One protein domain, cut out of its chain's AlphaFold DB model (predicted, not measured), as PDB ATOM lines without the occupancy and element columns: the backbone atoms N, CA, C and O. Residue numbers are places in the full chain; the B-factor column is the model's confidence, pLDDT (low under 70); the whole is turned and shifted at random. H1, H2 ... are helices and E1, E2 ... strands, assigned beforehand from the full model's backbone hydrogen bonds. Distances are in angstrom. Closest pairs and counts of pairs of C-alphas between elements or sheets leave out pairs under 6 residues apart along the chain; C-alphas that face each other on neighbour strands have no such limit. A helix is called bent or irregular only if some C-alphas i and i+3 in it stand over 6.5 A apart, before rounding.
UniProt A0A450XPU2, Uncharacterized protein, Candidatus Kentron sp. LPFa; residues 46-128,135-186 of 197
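This is residues 46 to 128 and 135 to 186 of the 197 residues of an uncharacterized protein of Candidatus Kentron sp. LPFa (UniProt A0A450XPU2). A twisted sheet of six strands curls round one long kinked helix, H1, which covers one face; at one end of the strands the chain runs on into H2, whose residues 180 to 184 stick out with the tail to 186. The printed part has 135 residues with two named helices and six named strands, along the chain E1 E2 H1 E3 E4 E5 E6 H2. The mixed sheet runs E1 E2 E3 E4 E6 E5, and the class is mixed, helices and strands. It is compact, radius of gyration of the C-alphas 15.4 A, yet elongated, spanning 54 by 28 by 28 A.

Look first at E2, residues 62 to 72, parallel to E3, residues 113 to 121, at 21 degrees, with N 65 and O 115 2.8 A apart. Edge strand E1, residues 48 to 59, forms an antiparallel hairpin with E2 (N 50 and O 70, 2.9 A). E4, residues 139 to 146, is antiparallel to E3 (N 118 and O 143, 2.9 A) and to E6, residues 167 to 172 (N 142 and O 170, 2.8 A). E6 forms a hairpin with edge strand E5, residues 159 to 164 (N 162 and O 169, 2.8 A). H1, residues 80 to 101, is on the sheet, giving two layers, helix over sheet; its closest C-alphas to E1 are Ala 98 and Ala 54, 4.9 A. E2, H1, E3 form a strand-helix-strand unit, parallel strands joined through a helix, with a right-handed crossover. H2, residues 173 to 184, only grazes the sheet with residues 173 to 176; H1 and H2 are apart. Every O i to N i+4 pair is within hydrogen-bond range in H2, 16 of 18 in H1.

Find C-alpha 48 at (16.598, 9.029, -19.974); E1 runs 30.2 A, bending by 64 degrees at residue 52. E2 spans 30.1 A. H1 spans 29.7 A and is irregular: C-alphas 85 and 88 are 7.4 A apart. H2 ends at C-alpha 184, (33.832, 10.524, -39.947).

The farthest C-alphas, Leu 105 and Met 185, are 54.8 A apart. Residues 129 to 134 are not printed; C-alphas 128 and 135 are 13.4 A apart. Links H1 to E3 and E4 to E5 are long. pLDDT is under 70 at residues 125 to 128, 135 to 136 and 185 to 186.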
ATOM      1  N   TRP A  46      23.202  11.637 -17.262       82.69
ATOM      2  CA  TRP A  46      22.421  10.428 -17.055       82.69
ATOM      3  C   TRP A  46      21.322  10.271 -18.107       82.69
ATOM      4  O   TRP A  46      20.349  11.035 -18.073       82.69
ATOM      5  N   PRO A  47      21.358   9.198 -18.923       85.69
ATOM      6  CA  PRO A  47      20.376   9.020 -19.977       85.69
ATOM      7  C   PRO A  47      18.967   8.873 -19.404       85.69
ATOM      8  O   PRO A  47      18.744   8.378 -18.282       85.69
ATOM      9  N   HIS A  48      17.996   9.327 -20.182       88.12
ATOM     10  CA  HIS A  48      16.598   9.029 -19.974       88.12
ATOM     11  C   HIS A  48      16.321   7.589 -20.416       88.12
ATOM     12  O   HIS A  48      16.691   7.161 -21.501       88.12
ATOM     13  N   LEU A  49      15.765   6.801 -19.495       90.25
ATOM     14  CA  LEU A  49      15.541   5.368 -19.674       90.25
ATOM     15  C   LEU A  49      14.043   5.131 -19.591       90.25
ATOM     16  O   LEU A  49      13.468   5.312 -18.511       90.25
ATOM     17  N   ILE A  50      13.442   4.722 -20.704       90.06
ATOM     18  CA  ILE A  50      12.025   4.376 -20.789       90.06
ATOM     19  C   ILE A  50      11.932   2.863 -20.939       90.06
ATOM     20  O   ILE A  50      12.422   2.284 -21.904       90.06
ATOM     21  N   ILE A  51      11.318   2.212 -19.957       90.81
ATOM     22  CA  ILE A  51      11.131   0.761 -19.967       90.81
ATOM     23  C   ILE A  51       9.789   0.476 -20.612       90.81
ATOM     24  O   ILE A  51       8.763   0.933 -20.110       90.81
ATOM     25  N   ARG A  52       9.801  -0.277 -21.709       86.44
ATOM     26  CA  ARG A  52       8.582  -0.606 -22.454       86.44
ATOM     27  C   ARG A  52       7.949  -1.866 -21.923       86.44
ATOM     28  O   ARG A  52       6.811  -1.859 -21.465       86.44
ATOM     29  N   GLN A  53       8.722  -2.938 -21.962       88.25
ATOM     30  CA  GLN A  53       8.294  -4.241 -21.499       88.25
ATOM     31  C   GLN A  53       9.329  -4.759 -20.524       88.25
ATOM     32  O   GLN A  53      10.531  -4.655 -20.750       88.25
ATOM     33  N   ALA A  54       8.857  -5.284 -19.402       92.25
ATOM     34  CA  ALA A  54       9.704  -5.921 -18.417       92.25
ATOM     35  C   ALA A  54       8.932  -7.096 -17.832       92.25
ATOM     36  O   ALA A  54       7.909  -6.923 -17.169       92.25
ATOM     37  N   THR A  55       9.421  -8.296 -18.114       93.25
ATOM     38  CA  THR A  55       8.831  -9.549 -17.660       93.25
ATOM     39  C   THR A  55       9.804 -10.245 -16.727       93.25
ATOM     40  O   THR A  55      11.018 -10.252 -16.949       93.25
ATOM     41  N   ILE A  56       9.269 -10.813 -15.652       94.88
ATOM     42  CA  ILE A  56      10.027 -11.655 -14.735       94.88
ATOM     43  C   ILE A  56       9.358 -13.012 -14.632       94.88
ATOM     44  O   ILE A  56       8.138 -13.109 -14.546       94.88
ATOM     45  N   HIS A  57      10.171 -14.057 -14.600       93.19
ATOM     46  CA  HIS A  57       9.712 -15.395 -14.261       93.19
ATOM     47  C   HIS A  57      10.645 -16.037 -13.240       93.19
ATOM     48  O   HIS A  57      11.781 -15.596 -13.020       93.19
ATOM     49  N   ARG A  58      10.134 -17.074 -12.575       91.94
ATOM     50  CA  ARG A  58      10.887 -17.829 -11.578       91.94
ATOM     51  C   ARG A  58      11.793 -18.807 -12.295       91.94
ATOM     52  O   ARG A  58      11.333 -19.542 -13.160       91.94
ATOM     53  N   ASN A  59      13.036 -18.898 -11.854       90.00
ATOM     54  CA  ASN A  59      13.865 -20.053 -12.131       90.00
ATOM     55  C   ASN A  59      14.517 -20.511 -10.819       90.00
ATOM     56  O   ASN A  59      15.466 -19.898 -10.324       90.00
ATOM     57  N   ALA A  60      13.998 -21.591 -10.233       86.69
ATOM     58  CA  ALA A  60      14.314 -22.067  -8.880       86.69
ATOM     59  C   ALA A  60      14.302 -20.949  -7.810       86.69
ATOM     60  O   ALA A  60      13.232 -20.452  -7.456       86.69
ATOM     61  N   TRP A  61      15.475 -20.556  -7.305       86.31
ATOM     62  CA  TRP A  61      15.662 -19.555  -6.246       86.31
ATOM     63  C   TRP A  61      15.977 -18.143  -6.758       86.31
ATOM     64  O   TRP A  61      16.219 -17.240  -5.961       86.31
ATOM     65  N   GLY A  62      15.976 -17.924  -8.075       90.38
ATOM     66  CA  GLY A  62      16.225 -16.610  -8.663       90.38
ATOM     67  C   GLY A  62      15.181 -16.212  -9.696       90.38
ATOM     68  O   GLY A  62      14.499 -17.047 -10.289       90.38
ATOM     69  N   CYS A  63      15.072 -14.909  -9.926       93.75
ATOM     70  CA  CYS A  63      14.294 -14.349 -11.020       93.75
ATOM     71  C   CYS A  63      15.136 -14.226 -12.282       93.75
ATOM     72  O   CYS A  63      16.311 -13.843 -12.234       93.75
ATOM     73  N   VAL A  64      14.486 -14.483 -13.407       94.62
ATOM     74  CA  VAL A  64      14.998 -14.210 -14.743       94.62
ATOM     75  C   VAL A  64      14.229 -13.007 -15.273       94.62
ATOM     76  O   VAL A  64      13.003 -13.048 -15.359       94.62
ATOM     77  N   LEU A  65      14.944 -11.923 -15.565       94.88
ATOM     78  CA  LEU A  65      14.399 -10.687 -16.118       94.88
ATOM     79  C   LEU A  65      14.643 -10.655 -17.625       94.88
ATOM     80  O   LEU A  65      15.784 -10.810 -18.059       94.88
ATOM     81  N   ARG A  66      13.590 -10.378 -18.393       93.44
ATOM     82  CA  ARG A  66      13.682  -9.965 -19.796       93.44
ATOM     83  C   ARG A  66      13.030  -8.603 -19.949       93.44
ATOM     84  O   ARG A  66      11.896  -8.424 -19.499       93.44
ATOM     85  N   SER A  67      13.734  -7.640 -20.532       92.31
ATOM     86  CA  SER A  67      13.159  -6.309 -20.733       92.31
ATOM     87  C   SER A  67      13.650  -5.604 -21.982       92.31
ATOM     88  O   SER A  67      14.825  -5.705 -22.314       92.31
ATOM     89  N   ASP A  68      12.778  -4.773 -22.535       91.56
ATOM     90  CA  ASP A  68      13.067  -3.869 -23.641       91.56
ATOM     91  C   ASP A  68      13.115  -2.438 -23.111       91.56
ATOM     92  O   ASP A  68      12.164  -1.944 -22.485       91.56
ATOM     93  N   VAL A  69      14.251  -1.779 -23.323       91.75
ATOM     94  CA  VAL A  69      14.528  -0.441 -22.807       91.75
ATOM     95  C   VAL A  69      14.912   0.477 -23.950       91.75
ATOM     96  O   VAL A  69      15.820   0.201 -24.726       91.75
ATOM     97  N   TYR A  70      14.232   1.608 -23.998       90.06
ATOM     98  CA  TYR A  70      14.560   2.722 -24.864       90.06
ATOM     99  C   TYR A  70      15.478   3.690 -24.117       90.06
ATOM    100  O   TYR A  70      15.195   4.067 -22.969       90.06
ATOM    101  N   ILE A  71      16.584   4.059 -24.759       89.88
ATOM    102  CA  ILE A  71      17.560   5.008 -24.226       89.88
ATOM    103  C   ILE A  71      17.475   6.303 -25.019       89.88
ATOM    104  O   ILE A  71      17.651   6.313 -26.230       89.88
ATOM    105  N   GLU A  72      17.287   7.398 -24.298       86.19
ATOM    106  CA  GLU A  72      17.280   8.749 -24.836       86.19
ATOM    107  C   GLU A  72      18.359   9.570 -24.131       86.19
ATOM    108  O   GLU A  72      18.390   9.682 -22.900       86.19
ATOM    109  N   SER A  73      19.296  10.093 -24.916       82.94
ATOM    110  CA  SER A  73      20.347  10.988 -24.434       82.94
ATOM    111  C   SER A  73      19.897  12.439 -24.584       82.94
ATOM    112  O   SER A  73      19.214  12.769 -25.549       82.94
ATOM    113  N   GLN A  74      20.312  13.320 -23.669       74.94
ATOM    114  CA  GLN A  74      20.024  14.762 -23.766       74.94
ATOM    115  C   GLN A  74      20.639  15.386 -25.027       74.94
ATOM    116  O   GLN A  74      20.058  16.293 -25.610       74.94
ATOM    117  N   SER A  75      21.783  14.864 -25.476       71.19
ATOM    118  CA  SER A  75      22.466  15.283 -26.702       71.19
ATOM    119  C   SER A  75      21.907  14.632 -27.974       71.19
ATOM    120  O   SER A  75      22.445  14.852 -29.055       71.19
ATOM    121  N   GLY A  76      20.892  13.765 -27.869       74.06
ATOM    122  CA  GLY A  76      20.349  12.977 -28.985       74.06
ATOM    123  C   GLY A  76      21.269  11.857 -29.496       74.06
ATOM    124  O   GLY A  76      20.784  10.871 -30.049       74.06
ATOM    125  N   VAL A  77      22.580  11.955 -29.257       79.00
ATOM    126  CA  VAL A  77      23.571  10.931 -29.606       79.00
ATOM    127  C   VAL A  77      23.801  10.012 -28.409       79.00
ATOM    128  O   VAL A  77      24.099  10.458 -27.298       79.00
ATOM    129  N   VAL A  78      23.631   8.709 -28.627       81.88
ATOM    130  CA  VAL A  78      23.901   7.678 -27.622       81.88
ATOM    131  C   VAL A  78      25.295   7.123 -27.880       81.88
ATOM    132  O   VAL A  78      25.514   6.474 -28.890       81.88
ATOM    133  N   ASN A  79      26.222   7.343 -26.951       87.12
ATOM    134  CA  ASN A  79      27.569   6.777 -27.025       87.12
ATOM    135  C   ASN A  79      27.656   5.455 -26.252       87.12
ATOM    136  O   ASN A  79      26.907   5.213 -25.298       87.12
ATOM    137  N   GLN A  80      28.639   4.621 -26.599       90.06
ATOM    138  CA  GLN A  80      28.900   3.362 -25.890       90.06
ATOM    139  C   GLN A  80      29.172   3.583 -24.392       90.06
ATOM    140  O   GLN A  80      28.689   2.833 -23.546       90.06
ATOM    141  N   GLU A  81      29.896   4.645 -24.036       88.75
ATOM    142  CA  GLU A  81      30.234   4.981 -22.645       88.75
ATOM    143  C   GLU A  81      29.002   5.296 -21.785       88.75
ATOM    144  O   GLU A  81      28.928   4.920 -20.608       88.75
ATOM    145  N   ILE A  82      27.988   5.919 -22.390       88.88
ATOM    146  CA  ILE A  82      26.707   6.202 -21.737       88.88
ATOM    147  C   ILE A  82      26.024   4.882 -21.369       88.88
ATOM    148  O   ILE A  82      25.531   4.714 -20.254       88.88
ATOM    149  N   VAL A  83      26.038   3.906 -22.279       90.62
ATOM    150  CA  VAL A  83      25.470   2.578 -22.025       90.62
ATOM    151  C   VAL A  83      26.275   1.832 -20.955       90.62
ATOM    152  O   VAL A  83      25.673   1.293 -20.022       90.62
ATOM    153  N   ARG A  84      27.616   1.853 -21.018       91.62
ATOM    154  CA  ARG A  84      28.503   1.223 -20.017       91.62
ATOM    155  C   ARG A  84      28.212   1.739 -18.606       91.62
ATOM    156  O   ARG A  84      27.905   0.956 -17.706       91.62
ATOM    157  N   SER A  85      28.204   3.060 -18.426       90.00
ATOM    158  CA  SER A  85      27.921   3.698 -17.132       90.00
ATOM    159  C   SER A  85      26.473   3.477 -16.661       90.00
ATOM    160  O   SER A  85      26.206   3.343 -15.460       90.00
ATOM    161  N   ALA A  86      25.519   3.364 -17.590       90.62
ATOM    162  CA  ALA A  86      24.108   3.162 -17.277       90.62
ATOM    163  C   ALA A  86      23.704   1.695 -17.033       90.62
ATOM    164  O   ALA A  86      22.615   1.473 -16.496       90.62
ATOM    165  N   CYS A  87      24.548   0.696 -17.330       91.88
ATOM    166  CA  CYS A  87      24.216  -0.740 -17.253       91.88
ATOM    167  C   CYS A  87      23.518  -1.146 -15.944       91.88
ATOM    168  O   CYS A  87      22.432  -1.735 -15.938       91.88
ATOM    169  N   ARG A  88      24.099  -0.765 -14.799       92.69
ATOM    170  CA  ARG A  88      23.526  -1.069 -13.476       92.69
ATOM    171  C   ARG A  88      22.144  -0.438 -13.292       92.69
ATOM    172  O   ARG A  88      21.277  -1.032 -12.650       92.69
ATOM    173  N   ARG A  89      21.947   0.783 -13.797       92.69
ATOM    174  CA  ARG A  89      20.696   1.546 -13.663       92.69
ATOM    175  C   ARG A  89      19.609   0.978 -14.561       92.69
ATOM    176  O   ARG A  89      18.489   0.831 -14.084       92.69
ATOM    177  N   ILE A  90      19.959   0.619 -15.795       94.38
ATOM    178  CA  ILE A  90      19.084  -0.056 -16.756       94.38
ATOM    179  C   ILE A  90      18.489  -1.304 -16.101       94.38
ATOM    180  O   ILE A  90      17.283  -1.365 -15.882       94.38
ATOM    181  N   ILE A  91      19.337  -2.230 -15.643       95.00
ATOM    182  CA  ILE A  91      18.877  -3.484 -15.029       95.00
ATOM    183  C   ILE A  91      18.044  -3.223 -13.770       95.00
ATOM    184  O   ILE A  91      16.986  -3.824 -13.594       95.00
ATOM    185  N   LYS A  92      18.484  -2.316 -12.886       94.75
ATOM    186  CA  LYS A  92      17.737  -1.995 -11.659       94.75
ATOM    187  C   LYS A  92      16.358  -1.412 -11.954       94.75
ATOM    188  O   LYS A  92      15.395  -1.814 -11.302       94.75
ATOM    189  N   LYS A  93      16.256  -0.460 -12.886       94.75
ATOM    190  CA  LYS A  93      14.970   0.145 -13.241       94.75
ATOM    191  C   LYS A  93      14.066  -0.892 -13.910       94.75
ATOM    192  O   LYS A  93      12.920  -1.012 -13.488       94.75
ATOM    193  N   SER A  94      14.584  -1.685 -14.852       95.44
ATOM    194  CA  SER A  94      13.824  -2.762 -15.499       95.44
ATOM    195  C   SER A  94      13.305  -3.782 -14.489       95.44
ATOM    196  O   SER A  94      12.133  -4.145 -14.509       95.44
ATOM    197  N   PHE A  95      14.146  -4.191 -13.536       95.44
ATOM    198  CA  PHE A  95      13.747  -5.119 -12.481       95.44
ATOM    199  C   PHE A  95      12.680  -4.527 -11.557       95.44
ATOM    200  O   PHE A  95      11.727  -5.215 -11.197       95.44
ATOM    201  N   LYS A  96      12.810  -3.244 -11.191       94.75
ATOM    202  CA  LYS A  96      11.802  -2.538 -10.390       94.75
ATOM    203  C   LYS A  96      10.462  -2.475 -11.127       94.75
ATOM    204  O   LYS A  96       9.445  -2.781 -10.513       94.75
ATOM    205  N   GLN A  97      10.481  -2.156 -12.422       94.75
ATOM    206  CA  GLN A  97       9.288  -2.101 -13.269       94.75
ATOM    207  C   GLN A  97       8.592  -3.468 -13.364       94.75
ATOM    208  O   GLN A  97       7.378  -3.561 -13.183       94.75
ATOM    209  N   ALA A  98       9.355  -4.544 -13.574       93.81
ATOM    210  CA  ALA A  98       8.804  -5.898 -13.625       93.81
ATOM    211  C   ALA A  98       8.240  -6.367 -12.271       93.81
ATOM    212  O   ALA A  98       7.248  -7.092 -12.202       93.81
ATOM    213  N   LYS A  99       8.847  -5.939 -11.157       92.94
ATOM    214  CA  LYS A  99       8.304  -6.212  -9.821       92.94
ATOM    215  C   LYS A  99       7.014  -5.448  -9.553       92.94
ATOM    216  O   LYS A  99       6.118  -6.006  -8.923       92.94
ATOM    217  N   SER A 100       6.904  -4.203 -10.022       91.62
ATOM    218  CA  SER A 100       5.675  -3.419  -9.871       91.62
ATOM    219  C   SER A 100       4.516  -3.956 -10.706       91.62
ATOM    220  O   SER A 100       3.383  -3.853 -10.250       91.62
ATOM    221  N   SER A 101       4.778  -4.563 -11.871       90.94
ATOM    222  CA  SER A 101       3.729  -5.183 -12.698       90.94
ATOM    223  C   SER A 101       3.234  -6.528 -12.153       90.94
ATOM    224  O   SER A 101       2.147  -6.977 -12.495       90.94
ATOM    225  N   THR A 102       4.012  -7.175 -11.285       89.81
ATOM    226  CA  THR A 102       3.653  -8.451 -10.655       89.81
ATOM    227  C   THR A 102       2.760  -8.216  -9.434       89.81
ATOM    228  O   THR A 102       3.018  -7.281  -8.690       89.81
ATOM    229  N   SER A 103       1.764  -9.062  -9.151       90.12
ATOM    230  CA  SER A 103       0.926  -8.938  -7.938       90.12
ATOM    231  C   SER A 103       1.745  -8.915  -6.633       90.12
ATOM    232  O   SER A 103       2.803  -9.540  -6.535       90.12
ATOM    233  N   LEU A 104       1.243  -8.206  -5.615       88.25
ATOM    234  CA  LEU A 104       1.823  -8.146  -4.264       88.25
ATOM    235  C   LEU A 104       1.924  -9.524  -3.598       88.25
ATOM    236  O   LEU A 104       2.883  -9.783  -2.880       88.25
ATOM    237  N   LEU A 105       0.964 -10.410  -3.874       90.19
ATOM    238  CA  LEU A 105       0.887 -11.745  -3.272       90.19
ATOM    239  C   LEU A 105       1.834 -12.758  -3.927       90.19
ATOM    240  O   LEU A 105       1.974 -13.885  -3.461       90.19
ATOM    241  N   ASN A 106       2.483 -12.386  -5.030       89.12
ATOM    242  CA  ASN A 106       3.332 -13.304  -5.763       89.12
ATOM    243  C   ASN A 106       4.756 -13.312  -5.185       89.12
ATOM    244  O   ASN A 106       5.458 -12.297  -5.204       89.12
ATOM    245  N   LEU A 107       5.220 -14.491  -4.761       87.56
ATOM    246  CA  LEU A 107       6.576 -14.729  -4.247       87.56
ATOM    247  C   LEU A 107       7.685 -14.261  -5.210       87.56
ATOM    248  O   LEU A 107       8.772 -13.889  -4.764       87.56
ATOM    249  N   LEU A 108       7.408 -14.202  -6.519       88.62
ATOM    250  CA  LEU A 108       8.302 -13.633  -7.535       88.62
ATOM    251  C   LEU A 108       8.803 -12.229  -7.192       88.62
ATOM    252  O   LEU A 108       9.950 -11.884  -7.481       88.62
ATOM    253  N   ARG A 109       7.965 -11.414  -6.551       90.06
ATOM    254  CA  ARG A 109       8.300 -10.038  -6.183       90.06
ATOM    255  C   ARG A 109       9.436  -9.970  -5.156       90.06
ATOM    256  O   ARG A 109      10.172  -8.982  -5.127       90.06
ATOM    257  N   TYR A 110       9.632 -11.013  -4.355       90.38
ATOM    258  CA  TYR A 110      10.616 -11.035  -3.268       90.38
ATOM    259  C   TYR A 110      11.908 -11.762  -3.636       90.38
ATOM    260  O   TYR A 110      12.936 -11.547  -2.999       90.38
ATOM    261  N   LEU A 111      11.899 -12.548  -4.711       92.00
ATOM    262  CA  LEU A 111      13.078 -13.281  -5.153       92.00
ATOM    263  C   LEU A 111      14.196 -12.344  -5.668       92.00
ATOM    264  O   LEU A 111      13.928 -11.257  -6.219       92.00
ATOM    265  N   PRO A 112      15.471 -12.738  -5.480       92.94
ATOM    266  CA  PRO A 112      16.618 -12.003  -5.991       92.94
ATOM    267  C   PRO A 112      16.764 -12.185  -7.505       92.94
ATOM    268  O   PRO A 112      16.362 -13.194  -8.082       92.94
ATOM    269  N   LEU A 113      17.389 -11.209  -8.165       93.50
ATOM    270  CA  LEU A 113      17.725 -11.310  -9.584       93.50
ATOM    271  C   LEU A 113      18.847 -12.340  -9.783       93.50
ATOM    272  O   LEU A 113      19.939 -12.162  -9.238       93.50
ATOM    273  N   GLY A 114      18.572 -13.389 -10.558       93.38
ATOM    274  CA  GLY A 114      19.523 -14.448 -10.900       93.38
ATOM    275  C   GLY A 114      20.059 -14.349 -12.329       93.38
ATOM    276  O   GLY A 114      21.231 -14.630 -12.575       93.38
ATOM    277  N   PHE A 115      19.224 -13.900 -13.262       94.94
ATOM    278  CA  PHE A 115      19.616 -13.610 -14.637       94.94
ATOM    279  C   PHE A 115      18.846 -12.395 -15.142       94.94
ATOM    280  O   PHE A 115      17.669 -12.232 -14.822       94.94
ATOM    281  N   ALA A 116      19.498 -11.546 -15.921       95.06
ATOM    282  CA  ALA A 116      18.857 -10.444 -16.620       95.06
ATOM    283  C   ALA A 116      19.367 -10.385 -18.053       95.06
ATOM    284  O   ALA A 116      20.572 -10.439 -18.280       95.06
ATOM    285  N   GLU A 117      18.439 -10.215 -18.980       93.81
ATOM    286  CA  GLU A 117      18.687  -9.902 -20.377       93.81
ATOM    287  C   GLU A 117      17.854  -8.676 -20.734       93.81
ATOM    288  O   GLU A 117      16.637  -8.645 -20.540       93.81
ATOM    289  N   VAL A 118      18.539  -7.624 -21.165       93.81
ATOM    290  CA  VAL A 118      17.924  -6.339 -21.470       93.81
ATOM    291  C   VAL A 118      18.316  -5.917 -22.873       93.81
ATOM    292  O   VAL A 118      19.500  -5.733 -23.144       93.81
ATOM    293  N   HIS A 119      17.331  -5.733 -23.742       92.12
ATOM    294  CA  HIS A 119      17.526  -5.221 -25.091       92.12
ATOM    295  C   HIS A 119      17.416  -3.696 -25.073       92.12
ATOM    296  O   HIS A 119      16.468  -3.138 -24.514       92.12
ATOM    297  N   LEU A 120      18.423  -3.022 -25.629       91.56
ATOM    298  CA  LEU A 120      18.516  -1.567 -25.679       91.56
ATOM    299  C   LEU A 120      18.216  -1.069 -27.082       91.56
ATOM    300  O   LEU A 120      18.900  -1.455 -28.024       91.56
ATOM    301  N   PHE A 121      17.244  -0.171 -27.197       89.62
ATOM    302  CA  PHE A 121      16.798   0.380 -28.470       89.62
ATOM    303  C   PHE A 121      17.039   1.886 -28.554       89.62
ATOM    304  O   PHE A 121      16.868   2.608 -27.565       89.62
ATOM    305  N   ARG A 122      17.392   2.348 -29.759       85.25
ATOM    306  CA  ARG A 122      17.554   3.769 -30.102       85.25
ATOM    307  C   ARG A 122      16.231   4.489 -30.320       85.25
ATOM    308  O   ARG A 122      16.176   5.690 -30.096       85.25
ATOM    309  N   LYS A 123      15.197   3.782 -30.792       81.31
ATOM    310  CA  LYS A 123      13.862   4.312 -31.119       81.31
ATOM    311  C   LYS A 123      12.767   3.578 -30.361       81.31
ATOM    312  O   LYS A 123      12.860   2.380 -30.102       81.31
ATOM    313  N   ASP A 124      11.728   4.320 -29.991       80.00
ATOM    314  CA  ASP A 124      10.546   3.758 -29.357       80.00
ATOM    315  C   ASP A 124       9.598   3.171 -30.407       80.00
ATOM    316  O   ASP A 124       8.810   3.886 -31.031       80.00
ATOM    317  N   TYR A 125       9.645   1.854 -30.585       67.31
ATOM    318  CA  TYR A 125       8.677   1.152 -31.419       67.31
ATOM    319  C   TYR A 125       7.449   0.762 -30.602       67.31
ATOM    320  O   TYR A 125       7.467  -0.186 -29.820       67.31
ATOM    321  N   ARG A 126       6.337   1.472 -30.828       64.06
ATOM    322  CA  ARG A 126       5.028   1.143 -30.233       64.06
ATOM    323  C   ARG A 126       4.414  -0.155 -30.779       64.06
ATOM    324  O   ARG A 126       3.525  -0.709 -30.140       64.06
ATOM    325  N   HIS A 127       4.888  -0.657 -31.923       55.19
ATOM    326  CA  HIS A 127       4.393  -1.880 -32.560       55.19
ATOM    327  C   HIS A 127       5.490  -2.926 -32.750       55.19
ATOM    328  O   HIS A 127       6.609  -2.619 -33.157       55.19
ATOM    329  N   ARG A 128       5.122  -4.190 -32.516       50.25
ATOM    330  CA  ARG A 128       5.941  -5.375 -32.783       50.25
ATOM    331  C   ARG A 128       6.116  -5.519 -34.301       50.25
ATOM    332  O   ARG A 128       5.273  -6.114 -34.967       50.25
ATOM    333  N   LEU A 135      18.447  -9.046 -36.664       60.50
ATOM    334  CA  LEU A 135      18.789  -7.982 -35.705       60.50
ATOM    335  C   LEU A 135      18.027  -6.705 -36.069       60.50
ATOM    336  O   LEU A 135      18.179  -6.199 -37.178       60.50
ATOM    337  N   ALA A 136      17.208  -6.191 -35.150       67.06
ATOM    338  CA  ALA A 136      16.549  -4.912 -35.368       67.06
ATOM    339  C   ALA A 136      17.633  -3.839 -35.551       67.06
ATOM    340  O   ALA A 136      18.506  -3.716 -34.694       67.06
ATOM    341  N   GLU A 137      17.583  -3.084 -36.650       71.00
ATOM    342  CA  GLU A 137      18.561  -2.032 -36.980       71.00
ATOM    343  C   GLU A 137      18.734  -1.036 -35.823       71.00
ATOM    344  O   GLU A 137      19.839  -0.608 -35.512       71.00
ATOM    345  N   ASP A 138      17.656  -0.760 -35.089       82.69
ATOM    346  CA  ASP A 138      17.670   0.150 -33.942       82.69
ATOM    347  C   ASP A 138      18.094  -0.487 -32.614       82.69
ATOM    348  O   ASP A 138      18.089   0.194 -31.580       82.69
ATOM    349  N   LEU A 139      18.399  -1.788 -32.592       87.31
ATOM    350  CA  LEU A 139      18.983  -2.427 -31.421       87.31
ATOM    351  C   LEU A 139      20.410  -1.904 -31.267       87.31
ATOM    352  O   LEU A 139      21.268  -2.172 -32.099       87.31
ATOM    353  N   ILE A 140      20.676  -1.209 -30.170       90.06
ATOM    354  CA  ILE A 140      22.012  -0.714 -29.831       90.06
ATOM    355  C   ILE A 140      22.846  -1.873 -29.281       90.06
ATOM    356  O   ILE A 140      23.935  -2.189 -29.761       90.06
ATOM    357  N   ALA A 141      22.324  -2.516 -28.236       91.31
ATOM    358  CA  ALA A 141      23.021  -3.578 -27.531       91.31
ATOM    359  C   ALA A 141      22.060  -4.459 -26.737       91.31
ATOM    360  O   ALA A 141      20.958  -4.054 -26.369       91.31
ATOM    361  N   THR A 142      22.521  -5.657 -26.397       92.12
ATOM    362  CA  THR A 142      21.886  -6.510 -25.393       92.12
ATOM    363  C   THR A 142      22.782  -6.593 -24.166       92.12
ATOM    364  O   THR A 142      23.910  -7.079 -24.238       92.12
ATOM    365  N   VAL A 143      22.284  -6.114 -23.027       93.94
ATOM    366  CA  VAL A 143      22.990  -6.151 -21.744       93.94
ATOM    367  C   VAL A 143      22.530  -7.368 -20.958       93.94
ATOM    368  O   VAL A 143      21.345  -7.536 -20.669       93.94
ATOM    369  N   ARG A 144      23.486  -8.203 -20.565       93.62
ATOM    370  CA  ARG A 144      23.263  -9.425 -19.800       93.62
ATOM    371  C   ARG A 144      23.936  -9.354 -18.442       93.62
ATOM    372  O   ARG A 144      25.060  -8.880 -18.301       93.62
ATOM    373  N   LEU A 145      23.250  -9.873 -17.433       94.25
ATOM    374  CA  LEU A 145      23.796 -10.133 -16.107       94.25
ATOM    375  C   LEU A 145      23.481 -11.580 -15.756       94.25
ATOM    376  O   LEU A 145      22.321 -11.934 -15.557       94.25
ATOM    377  N   GLN A 146      24.519 -12.394 -15.625       92.62
ATOM    378  CA  GLN A 146      24.391 -13.801 -15.279       92.62
ATOM    379  C   GLN A 146      24.956 -14.034 -13.878       92.62
ATOM    380  O   GLN A 146      26.140 -13.828 -13.632       92.62
ATOM    381  N   ARG A 147      24.095 -14.438 -12.938       91.00
ATOM    382  CA  ARG A 147      24.510 -14.961 -11.622       91.00
ATOM    383  C   ARG A 147      24.247 -16.457 -11.502       91.00
ATOM    384  O   ARG A 147      24.928 -17.139 -10.748       91.00
ATOM    385  N   ILE A 148      23.255 -16.959 -12.239       88.00
ATOM    386  CA  ILE A 148      22.941 -18.383 -12.330       88.00
ATOM    387  C   ILE A 148      23.643 -18.964 -13.565       88.00
ATOM    388  O   ILE A 148      23.348 -18.566 -14.691       88.00
ATOM    389  N   HIS A 149      24.527 -19.938 -13.355       84.94
ATOM    390  CA  HIS A 149      25.335 -20.539 -14.421       84.94
ATOM    391  C   HIS A 149      24.549 -21.484 -15.341       84.94
ATOM    392  O   HIS A 149      24.871 -21.573 -16.513       84.94
ATOM    393  N   ARG A 150      23.472 -22.121 -14.857       85.44
ATOM    394  CA  ARG A 150      22.694 -23.112 -15.634       85.44
ATOM    395  C   ARG A 150      21.953 -22.562 -16.862       85.44
ATOM    396  O   ARG A 150      21.362 -23.336 -17.599       85.44
ATOM    397  N   ILE A 151      21.837 -21.239 -16.989       85.06
ATOM    398  CA  ILE A 151      21.132 -20.616 -18.111       85.06
ATOM    399  C   ILE A 151      22.175 -20.304 -19.174       85.06
ATOM    400  O   ILE A 151      22.940 -19.352 -19.028       85.06
ATOM    401  N   GLU A 152      22.175 -21.089 -20.239       82.06
ATOM    402  CA  GLU A 152      22.926 -20.780 -21.446       82.06
ATOM    403  C   GLU A 152      22.057 -19.899 -22.342       82.06
ATOM    404  O   GLU A 152      20.963 -20.284 -22.751       82.06
ATOM    405  N   SER A 153      22.511 -18.674 -22.606       76.50
ATOM    406  CA  SER A 153      21.858 -17.788 -23.570       76.50
ATOM    407  C   SER A 153      22.786 -17.612 -24.771       76.50
ATOM    408  O   SER A 153      23.843 -16.985 -24.603       76.50
ATOM    409  N   PRO A 154      22.431 -18.111 -25.967       75.88
ATOM    410  CA  PRO A 154      23.246 -17.895 -27.154       75.88
ATOM    411  C   PRO A 154      23.378 -16.395 -27.428       75.88
ATOM    412  O   PRO A 154      22.494 -15.592 -27.101       75.88
ATOM    413  N   TYR A 155      24.526 -15.980 -27.947       72.56
ATOM    414  CA  TYR A 155      24.719 -14.596 -28.366       72.56
ATOM    415  C   TYR A 155      24.013 -14.345 -29.687       72.56
ATOM    416  O   TYR A 155      23.790 -15.257 -30.481       72.56
ATOM    417  N   ILE A 156      23.660 -13.084 -29.908       72.94
ATOM    418  CA  ILE A 156      23.114 -12.671 -31.189       72.94
ATOM    419  C   ILE A 156      24.243 -12.786 -32.222       72.94
ATOM    420  O   ILE A 156      25.333 -12.243 -32.015       72.94
ATOM    421  N   LEU A 157      24.002 -13.530 -33.302       71.19
ATOM    422  CA  LEU A 157      24.950 -13.680 -34.406       71.19
ATOM    423  C   LEU A 157      25.312 -12.302 -34.967       71.19
ATOM    424  O   LEU A 157      24.436 -11.475 -35.195       71.19
ATOM    425  N   GLY A 158      26.606 -12.048 -35.155       72.88
ATOM    426  CA  GLY A 158      27.084 -10.750 -35.631       72.88
ATOM    427  C   GLY A 158      27.147  -9.660 -34.559       72.88
ATOM    428  O   GLY A 158      27.299  -8.502 -34.916       72.88
ATOM    429  N   SER A 159      27.076  -9.990 -33.266       83.25
ATOM    430  CA  SER A 159      27.343  -9.019 -32.195       83.25
ATOM    431  C   SER A 159      28.823  -8.956 -31.798       83.25
ATOM    432  O   SER A 159      29.538  -9.958 -31.851       83.25
ATOM    433  N   THR A 160      29.284  -7.774 -31.382       88.81
ATOM    434  CA  THR A 160      30.596  -7.594 -30.737       88.81
ATOM    435  C   THR A 160      30.411  -7.715 -29.228       88.81
ATOM    436  O   THR A 160      29.647  -6.958 -28.632       88.81
ATOM    437  N   ILE A 161      31.069  -8.692 -28.603       90.56
ATOM    438  CA  ILE A 161      30.891  -8.988 -27.176       90.56
ATOM    439  C   ILE A 161      31.927  -8.220 -26.361       90.56
ATOM    440  O   ILE A 161      33.128  -8.369 -26.560       90.56
ATOM    441  N   GLU A 162      31.448  -7.456 -25.389       92.81
ATOM    442  CA  GLU A 162      32.259  -6.747 -24.412       92.81
ATOM    443  C   GLU A 162      31.880  -7.196 -22.996       92.81
ATOM    444  O   GLU A 162      30.705  -7.250 -22.625       92.81
ATOM    445  N   ASN A 163      32.880  -7.499 -22.169       91.56
ATOM    446  CA  ASN A 163      32.670  -7.806 -20.757       91.56
ATOM    447  C   ASN A 163      32.979  -6.567 -19.911       91.56
ATOM    448  O   ASN A 163      34.121  -6.123 -19.849       91.56
ATOM    449  N   HIS A 164      31.975  -6.045 -19.207       89.94
ATOM    450  CA  HIS A 164      32.111  -4.918 -18.287       89.94
ATOM    451  C   HIS A 164      31.796  -5.368 -16.851       89.94
ATOM    452  O   HIS A 164      30.658  -5.318 -16.368       89.94
ATOM    453  N   GLY A 165      32.821  -5.867 -16.155       89.00
ATOM    454  CA  GLY A 165      32.694  -6.423 -14.807       89.00
ATOM    455  C   GLY A 165      31.767  -7.643 -14.771       89.00
ATOM    456  O   GLY A 165      32.073  -8.683 -15.340       89.00
ATOM    457  N   ARG A 166      30.620  -7.527 -14.086       90.88
ATOM    458  CA  ARG A 166      29.597  -8.597 -14.011       90.88
ATOM    459  C   ARG A 166      28.574  -8.545 -15.148       90.88
ATOM    460  O   ARG A 166      27.675  -9.383 -15.190       90.88
ATOM    461  N   TYR A 167      28.662  -7.538 -16.009       93.50
ATOM    462  CA  TYR A 167      27.754  -7.347 -17.128       93.50
ATOM    463  C   TYR A 167      28.446  -7.786 -18.412       93.50
ATOM    464  O   TYR A 167      29.621  -7.492 -18.620       93.50
ATOM    465  N   ARG A 168      27.710  -8.476 -19.275       92.94
ATOM    466  CA  ARG A 168      28.144  -8.790 -20.635       92.94
ATOM    467  C   ARG A 168      27.292  -7.984 -21.593       92.94
ATOM    468  O   ARG A 168      26.069  -8.041 -21.505       92.94
ATOM    469  N   ILE A 169      27.922  -7.217 -22.462       93.81
ATOM    470  CA  ILE A 169      27.255  -6.346 -23.422       93.81
ATOM    471  C   ILE A 169      27.522  -6.926 -24.805       93.81
ATOM    472  O   ILE A 169      28.668  -7.085 -25.204       93.81
ATOM    473  N   ALA A 170      26.463  -7.283 -25.519       93.12
ATOM    474  CA  ALA A 170      26.540  -7.682 -26.916       93.12
ATOM    475  C   ALA A 170      26.103  -6.493 -27.776       93.12
ATOM    476  O   ALA A 170      24.917  -6.163 -27.804       93.12
ATOM    477  N   TRP A 171      27.056  -5.831 -28.427       91.50
ATOM    478  CA  TRP A 171      26.824  -4.680 -29.295       91.50
ATOM    479  C   TRP A 171      26.342  -5.116 -30.673       91.50
ATOM    480  O   TRP A 171      26.863  -6.082 -31.231       91.50
ATOM    481  N   ASN A 172      25.383  -4.390 -31.238       90.44
ATOM    482  CA  ASN A 172      24.993  -4.578 -32.628       90.44
ATOM    483  C   ASN A 172      26.061  -3.973 -33.557       90.44
ATOM    484  O   ASN A 172      26.349  -2.782 -33.458       90.44
ATOM    485  N   LYS A 173      26.639  -4.775 -34.459       88.19
ATOM    486  CA  LYS A 173      27.646  -4.297 -35.423       88.19
ATOM    487  C   LYS A 173      27.102  -3.227 -36.366       88.19
ATOM    488  O   LYS A 173      27.778  -2.226 -36.551       88.19
ATOM    489  N   ALA A 174      25.872  -3.382 -36.862       85.56
ATOM    490  CA  ALA A 174      25.260  -2.404 -37.765       85.56
ATOM    491  C   ALA A 174      25.175  -1.012 -37.118       85.56
ATOM    492  O   ALA A 174      25.458   0.003 -37.743       85.56
ATOM    493  N   TRP A 175      24.859  -0.972 -35.822       86.88
ATOM    494  CA  TRP A 175      24.815   0.275 -35.064       86.88
ATOM    495  C   TRP A 175      26.211   0.878 -34.828       86.88
ATOM    496  O   TRP A 175      26.375   2.099 -34.851       86.88
ATOM    497  N   LEU A 176      27.227   0.036 -34.602       86.31
ATOM    498  CA  LEU A 176      28.612   0.493 -34.471       86.31
ATOM    499  C   LEU A 176      29.105   1.134 -35.771       86.31
ATOM    500  O   LEU A 176      29.647   2.231 -35.722       86.31
ATOM    501  N   GLU A 177      28.850   0.486 -36.907       86.00
ATOM    502  CA  GLU A 177      29.205   0.986 -38.240       86.00
ATOM    503  C   GLU A 177      28.510   2.320 -38.549       86.00
ATOM    504  O   GLU A 177      29.170   3.265 -38.973       86.00
ATOM    505  N   GLU A 178      27.210   2.449 -38.247       83.75
ATOM    506  CA  GLU A 178      26.474   3.716 -38.392       83.75
ATOM    507  C   GLU A 178      27.085   4.832 -37.529       83.75
ATOM    508  O   GLU A 178      27.165   5.990 -37.940       83.75
ATOM    509  N   THR A 179      27.523   4.500 -36.314       81.69
ATOM    510  CA  THR A 179      28.124   5.479 -35.399       81.69
ATOM    511  C   THR A 179      29.495   5.929 -35.901       81.69
ATOM    512  O   THR A 179      29.761   7.127 -35.926       81.69
ATOM    513  N   THR A 180      30.332   4.994 -36.360       82.00
ATOM    514  CA  THR A 180      31.652   5.299 -36.932       82.00
ATOM    515  C   THR A 180      31.530   6.150 -38.197       82.00
ATOM    516  O   THR A 180      32.194   7.178 -38.295       82.00
ATOM    517  N   ALA A 181      30.621   5.803 -39.114       77.62
ATOM    518  CA  ALA A 181      30.382   6.582 -40.331       77.62
ATOM    519  C   ALA A 181      29.894   8.014 -40.030       77.62
ATOM    520  O   ALA A 181      30.318   8.971 -40.676       77.62
ATOM    521  N   ASN A 182      29.029   8.179 -39.024       77.38
ATOM    522  CA  ASN A 182      28.548   9.499 -38.608       77.38
ATOM    523  C   ASN A 182      29.643  10.365 -37.967       77.38
ATOM    524  O   ASN A 182      29.594  11.587 -38.102       77.38
ATOM    525  N   ASP A 183      30.605   9.767 -37.260       74.19
ATOM    526  CA  ASP A 183      31.731  10.510 -36.688       74.19
ATOM    527  C   ASP A 183      32.730  10.960 -37.769       74.19
ATOM    528  O   ASP A 183      33.230  12.080 -37.688       74.19
ATOM    529  N   GLU A 184      32.957  10.161 -38.817       75.38
ATOM    530  CA  GLU A 184      33.832  10.524 -39.947       75.38
ATOM    531  C   GLU A 184      33.255  11.640 -40.834       75.38
ATOM    532  O   GLU A 184      34.001  12.439 -41.397       75.38
ATOM    533  N   MET A 185      31.926  11.744 -40.933       67.88
ATOM    534  CA  MET A 185      31.255  12.814 -41.684       67.88
ATOM    535  C   MET A 185      31.155  14.144 -40.924       67.88
ATOM    536  O   MET A 185      30.669  15.130 -41.487       67.88
ATOM    537  N   ARG A 186      31.590  14.221 -39.657       65.31
ATOM    538  CA  ARG A 186      31.620  15.505 -38.948       65.31
ATOM    539  C   ARG A 186      32.723  16.382 -39.545       65.31
ATOM    540  O   ARG A 186      33.882  15.972 -39.529       65.31
TER     541      ARG A 186